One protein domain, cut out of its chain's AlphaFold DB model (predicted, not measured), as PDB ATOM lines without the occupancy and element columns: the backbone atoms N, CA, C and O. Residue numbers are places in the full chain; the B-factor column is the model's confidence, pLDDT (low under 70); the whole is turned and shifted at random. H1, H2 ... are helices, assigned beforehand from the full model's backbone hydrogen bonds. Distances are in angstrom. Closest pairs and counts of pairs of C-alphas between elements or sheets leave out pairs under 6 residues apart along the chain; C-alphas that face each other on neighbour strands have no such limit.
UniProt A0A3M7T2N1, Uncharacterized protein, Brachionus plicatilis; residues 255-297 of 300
ATOM      1  N   ASN A 255      55.924   4.814 -14.263       76.31
ATOM      2  CA  ASN A 255      54.776   5.484 -13.653       76.31
ATOM      3  C   ASN A 255      54.185   6.569 -14.567       76.31
ATOM      4  O   ASN A 255      52.970   6.630 -14.731       76.31
ATOM      5  N   LEU A 256      55.016   7.400 -15.199       74.31
ATOM      6  CA  LEU A 256      54.607   8.447 -16.136       74.31
ATOM      7  C   LEU A 256      53.989   7.832 -17.397       74.31
ATOM      8  O   LEU A 256      53.001   8.343 -17.921       74.31
ATOM      9  N   THR A 257      54.539   6.701 -17.843       78.44
ATOM     10  CA  THR A 257      54.020   5.923 -18.974       78.44
ATOM     11  C   THR A 257      52.659   5.310 -18.648       78.44
ATOM     12  O   THR A 257      51.732   5.416 -19.450       78.44
ATOM     13  N   ASN A 258      52.509   4.692 -17.476       79.69
ATOM     14  CA  ASN A 258      51.242   4.104 -17.039       79.69
ATOM     15  C   ASN A 258      50.174   5.172 -16.794       79.69
ATOM     16  O   ASN A 258      49.014   4.969 -17.147       79.69
ATOM     17  N   LEU A 259      50.571   6.339 -16.285       76.12
ATOM     18  CA  LEU A 259      49.678   7.478 -16.132       76.12
ATOM     19  C   LEU A 259      49.224   8.033 -17.490       76.12
ATOM     20  O   LEU A 259      48.037   8.274 -17.689       76.12
ATOM     21  N   ALA A 260      50.138   8.191 -18.451       75.19
ATOM     22  CA  ALA A 260      49.779   8.597 -19.807       75.19
ATOM     23  C   ALA A 260      48.828   7.581 -20.460       75.19
ATOM     24  O   ALA A 260      47.819   7.978 -21.035       75.19
ATOM     25  N   LYS A 261      49.088   6.273 -20.304       80.56
ATOM     26  CA  LYS A 261      48.178   5.211 -20.761       80.56
ATOM     27  C   LYS A 261      46.794   5.340 -20.124       80.56
ATOM     28  O   LYS A 261      45.817   5.292 -20.853       80.56
ATOM     29  N   TYR A 262      46.711   5.557 -18.811       80.75
ATOM     30  CA  TYR A 262      45.449   5.757 -18.086       80.75
ATOM     31  C   TYR A 262      44.633   6.953 -18.608       80.75
ATOM     32  O   TYR A 262      43.409   6.871 -18.729       80.75
ATOM     33  N   PHE A 263      45.300   8.060 -18.950       73.56
ATOM     34  CA  PHE A 263      44.632   9.236 -19.519       73.56
ATOM     35  C   PHE A 263      44.262   9.080 -20.998       73.56
ATOM     36  O   PHE A 263      43.304   9.697 -21.451       73.56
ATOM     37  N   LEU A 264      44.985   8.248 -21.749       73.88
ATOM     38  CA  LEU A 264      44.684   7.967 -23.156       73.88
ATOM     39  C   LEU A 264      43.588   6.907 -23.333       73.88
ATOM     40  O   LEU A 264      42.871   6.941 -24.328       73.88
ATOM     41  N   THR A 265      43.436   5.966 -22.397       79.06
ATOM     42  CA  THR A 265      42.440   4.884 -22.498       79.06
ATOM     43  C   THR A 265      41.030   5.301 -22.097       79.06
ATOM     44  O   THR A 265      40.084   4.561 -22.364       79.06
ATOM     45  N   SER A 266      40.848   6.466 -21.474       77.44
ATOM     46  CA  SER A 266      39.532   6.933 -21.046       77.44
ATOM     47  C   SER A 266      39.389   8.438 -21.228       77.44
ATOM     48  O   SER A 266      40.068   9.237 -20.601       77.44
ATOM     49  N   SER A 267      38.423   8.862 -22.037       70.19
ATOM     50  CA  SER A 267      38.091  10.285 -22.180       70.19
ATOM     51  C   SER A 267      37.589  10.915 -20.873       70.19
ATOM     52  O   SER A 267      37.686  12.127 -20.690       70.19
ATOM     53  N   LYS A 268      37.089  10.099 -19.933       80.38
ATOM     54  CA  LYS A 268      36.625  10.555 -18.615       80.38
ATOM     55  C   LYS A 268      37.772  10.848 -17.653       80.38
ATOM     56  O   LYS A 268      37.605  11.692 -16.776       80.38
ATOM     57  N   THR A 269      38.923  10.192 -17.812       78.88
ATOM     58  CA  THR A 269      40.032  10.344 -16.862       78.88
ATOM     59  C   THR A 269      40.694  11.706 -16.986       78.88
ATOM     60  O   THR A 269      41.158  12.229 -15.985       78.88
ATOM     61  N   ILE A 270      40.644  12.373 -18.144       78.12
ATOM     62  CA  ILE A 270      41.174  13.741 -18.287       78.12
ATOM     63  C   ILE A 270      40.530  14.700 -17.272       78.12
ATOM     64  O   ILE A 270      41.229  15.522 -16.685       78.12
ATOM     65  N   ASN A 271      39.233  14.550 -16.993       82.88
ATOM     66  CA  ASN A 271      38.538  15.382 -16.009       82.88
ATOM     67  C   ASN A 271      39.037  15.117 -14.576       82.88
ATOM     68  O   ASN A 271      38.956  15.994 -13.721       82.88
ATOM     69  N   GLU A 272      39.617  13.945 -14.291       83.75
ATOM     70  CA  GLU A 272      40.226  13.638 -12.989       83.75
ATOM     71  C   GLU A 272      41.518  14.429 -12.744       83.75
ATOM     72  O   GLU A 272      41.939  14.570 -11.596       83.75
ATOM     73  N   LEU A 273      42.116  15.038 -13.779       79.94
ATOM     74  CA  LEU A 273      43.227  15.978 -13.608       79.94
ATOM     75  C   LEU A 273      42.827  17.223 -12.815       79.94
ATOM     76  O   LEU A 273      43.710  17.898 -12.287       79.94
ATOM     77  N   SER A 274      41.539  17.549 -12.711       83.12
ATOM     78  CA  SER A 274      41.052  18.621 -11.837       83.12
ATOM     79  C   SER A 274      41.019  18.216 -10.352       83.12
ATOM     80  O   SER A 274      40.962  19.085  -9.481       83.12
ATOM     81  N   ASN A 275      41.136  16.919 -10.031       85.50
ATOM     82  CA  ASN A 275      41.043  16.418  -8.663       85.50
ATOM     83  C   ASN A 275      42.292  16.801  -7.830       85.50
ATOM     84  O   ASN A 275      43.410  16.357  -8.129       85.50
ATOM     85  N   PRO A 276      42.137  17.575  -6.736       83.44
ATOM     86  CA  PRO A 276      43.265  18.024  -5.922       83.44
ATOM     87  C   PRO A 276      43.955  16.885  -5.158       83.44
ATOM     88  O   PRO A 276      45.141  16.999  -4.849       83.44
ATOM     89  N   TYR A 277      43.255  15.787  -4.859       82.38
ATOM     90  CA  TYR A 277      43.830  14.629  -4.167       82.38
ATOM     91  C   TYR A 277      44.760  13.840  -5.084       82.38
ATOM     92  O   TYR A 277      45.894  13.552  -4.703       82.38
ATOM     93  N   LEU A 278      44.330  13.585  -6.323       79.50
ATOM     94  CA  LEU A 278      45.159  12.935  -7.337       79.50
ATOM     95  C   LEU A 278      46.437  13.748  -7.601       79.50
ATOM     96  O   LEU A 278      47.539  13.201  -7.609       79.50
ATOM     97  N   ARG A 279      46.310  15.079  -7.710       78.56
ATOM     98  CA  ARG A 279      47.458  15.991  -7.858       78.56
ATOM     99  C   ARG A 279      48.438  15.929  -6.686       78.56
ATOM    100  O   ARG A 279      49.631  16.079  -6.909       78.56
ATOM    101  N   LYS A 280      47.955  15.719  -5.456       82.44
ATOM    102  CA  LYS A 280      48.811  15.565  -4.266       82.44
ATOM    103  C   LYS A 280      49.514  14.209  -4.214       82.44
ATOM    104  O   LYS A 280      50.617  14.133  -3.681       82.44
ATOM    105  N   MET A 281      48.897  13.152  -4.747       75.44
ATOM    106  CA  MET A 281      49.513  11.819  -4.817       75.44
ATOM    107  C   MET A 281      50.629  11.740  -5.867       75.44
ATOM    108  O   MET A 281      51.559  10.945  -5.731       75.44
ATOM    109  N   LEU A 282      50.558  12.572  -6.906       76.94
ATOM    110  CA  LEU A 282      51.539  12.608  -7.984       76.94
ATOM    111  C   LEU A 282      52.736  13.477  -7.570       76.94
ATOM    112  O   LEU A 282      52.611  14.661  -7.278       76.94
ATOM    113  N   LYS A 283      53.931  12.875  -7.532       76.31
ATOM    114  CA  LYS A 283      55.168  13.526  -7.048       76.31
ATOM    115  C   LYS A 283      55.743  14.583  -8.002       76.31
ATOM    116  O   LYS A 283      56.709  15.257  -7.659       76.31
ATOM    117  N   PHE A 284      55.188  14.711  -9.202       76.00
ATOM    118  CA  PHE A 284      55.628  15.655 -10.224       76.00
ATOM    119  C   PHE A 284      54.510  16.641 -10.553       76.00
ATOM    120  O   PHE A 284      53.323  16.345 -10.428       76.00
ATOM    121  N   LYS A 285      54.896  17.845 -10.978       77.25
ATOM    122  CA  LYS A 285      53.945  18.913 -11.282       77.25
ATOM    123  C   LYS A 285      53.229  18.609 -12.596       77.25
ATOM    124  O   LYS A 285      53.855  18.604 -13.651       77.25
ATOM    125  N   ILE A 286      51.921  18.388 -12.521       74.88
ATOM    126  CA  ILE A 286      51.069  18.174 -13.693       74.88
ATOM    127  C   ILE A 286      50.416  19.493 -14.085       74.88
ATOM    128  O   ILE A 286      49.961  20.263 -13.230       74.88
ATOM    129  N   SER A 287      50.380  19.749 -15.389       76.31
ATOM    130  CA  SER A 287      49.709  20.900 -15.990       76.31
ATOM    131  C   SER A 287      48.226  20.960 -15.588       76.31
ATOM    132  O   SER A 287      47.661  19.984 -15.085       76.31
ATOM    133  N   SER A 288      47.566  22.110 -15.752       82.38
ATOM    134  CA  SER A 288      46.103  22.152 -15.605       82.38
ATOM    135  C   SER A 288      45.441  21.210 -16.616       82.38
ATOM    136  O   SER A 288      46.054  20.862 -17.626       82.38
ATOM    137  N   GLU A 289      44.202  20.806 -16.338       82.06
ATOM    138  CA  GLU A 289      43.388  20.019 -17.272       82.06
ATOM    139  C   GLU A 289      43.367  20.658 -18.668       82.06
ATOM    140  O   GLU A 289      43.678  19.992 -19.653       82.06
ATOM    141  N   ASP A 290      43.128  21.969 -18.735       81.69
ATOM    142  CA  ASP A 290      43.083  22.717 -19.994       81.69
ATOM    143  C   ASP A 290      44.411  22.649 -20.749       81.69
ATOM    144  O   ASP A 290      44.446  22.333 -21.933       81.69
ATOM    145  N   THR A 291      45.529  22.858 -20.046       77.38
ATOM    146  CA  THR A 291      46.867  22.804 -20.652       77.38
ATOM    147  C   THR A 291      47.197  21.395 -21.151       77.38
ATOM    148  O   THR A 291      47.911  21.231 -22.138       77.38
ATOM    149  N   PHE A 292      46.717  20.361 -20.456       77.06
ATOM    150  CA  PHE A 292      46.916  18.973 -20.862       77.06
ATOM    151  C   PHE A 292      46.094  18.642 -22.117       77.06
ATOM    152  O   PHE A 292      46.632  18.058 -23.057       77.06
ATOM    153  N   LYS A 293      44.830  19.090 -22.170       75.69
ATOM    154  CA  LYS A 293      43.958  18.954 -23.347       75.69
ATOM    155  C   LYS A 293      44.540  19.643 -24.580       75.69
ATOM    156  O   LYS A 293      44.527  19.044 -25.645       75.69
ATOM    157  N   THR A 294      45.078  20.857 -24.442       76.44
ATOM    158  CA  THR A 294      45.566  21.631 -25.597       76.44
ATOM    159  C   THR A 294      46.965  21.242 -26.067       76.44
ATOM    160  O   THR A 294      47.263  21.392 -27.246       76.44
ATOM    161  N   ASN A 295      47.849  20.799 -25.163       70.25
ATOM    162  CA  ASN A 295      49.277  20.655 -25.487       70.25
ATOM    163  C   ASN A 295      49.778  19.206 -25.512       70.25
ATOM    164  O   ASN A 295      50.886  18.976 -25.995       70.25
ATOM    165  N   VAL A 296      49.041  18.252 -24.928       67.56
ATOM    166  CA  VAL A 296      49.519  16.867 -24.745       67.56
ATOM    167  C   VAL A 296      48.695  15.864 -25.541       67.56
ATOM    168  O   VAL A 296      49.263  14.918 -26.087       67.56
ATOM    169  N   LEU A 297      47.378  16.048 -25.617       64.56
ATOM    170  CA  LEU A 297      46.529  15.170 -26.413       64.56
ATOM    171  C   LEU A 297      46.590  15.577 -27.892       64.56
ATOM    172  O   LEU A 297      46.552  16.772 -28.184       64.56
TER     173      LEU A 297
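This is residues 255 to 297 of the 300 residues of an uncharacterized protein of Brachionus plicatilis (UniProt A0A3M7T2N1). Four short helices sit round the middle of a small, rounded domain, loosely joined, with few contacts between them. H1, the longest, and H4 lie on opposite sides, H2 is a single short turn placed to one side between them, H3 makes another end, and residues 282 to 288 lead from H3 back to H4. The printed part has 43 residues, with four named helices in the order H1, H2, H3, H4 and no named strand; its class is all helix. The whole is compact, with a radius of gyration of the C-alphas of 9.7 A, and the C-alphas span 22 by 20 by 17 A.

Find C-alpha 255 at (54.776, 5.484, -13.653); from there H1 runs through residues 255 to 264, 14.1 A from first to last C-alpha, and ends at C-alpha 264 at (44.684, 7.967, -23.156). Go on to residues 269 to 272 for H2, 5.1 A long. H3 takes residues 276 to 281 and measures 8.9 A. Look last at residues 289 to 295 for H4, 10.1 A long, which ends at C-alpha 295 at (49.277, 20.655, -25.487).

Start at H1 and look at Phe 263: H1 and H2 touch only at the corner by their link, and only just, with 3 pairs of C-alphas within 8 A. The closest C-alphas of the two are those of Phe 263 and Thr 269, 5.4 A apart. From H2, look across to H4: they only just touch, again with 3 pairs of C-alphas within 8 A, the closest being those of Ile 270 and Glu 289 at 6.7 A. H2 and H3 are close but not clearly touching; their closest C-alphas, of Glu 272 and Leu 278, are 7.5 A apart. H3 touches no helix. H1 is apart from H3 and from H4, and H3 and H4 are apart too. In H1, H3 and H4 every pair of O i and N i+4 is within hydrogen-bond range; H2 is too short for such a pair, but its one pair of O i and N i+3 is within range.

Look at Met 281 and Thr 294 for the two C-alphas farthest apart, 23.3 A. The first and last printed C-alphas, of Asn 255 and Leu 297, are 18.0 A apart. The printed part has no cut. The links from H1 to H2 and from H2 to H3 are tight, the link from H3 to H4, with 7 residues, is short, and no link is long. The mean pLDDT of the printed part is 77.7, and you will find values under 70 at residues 296 to 297.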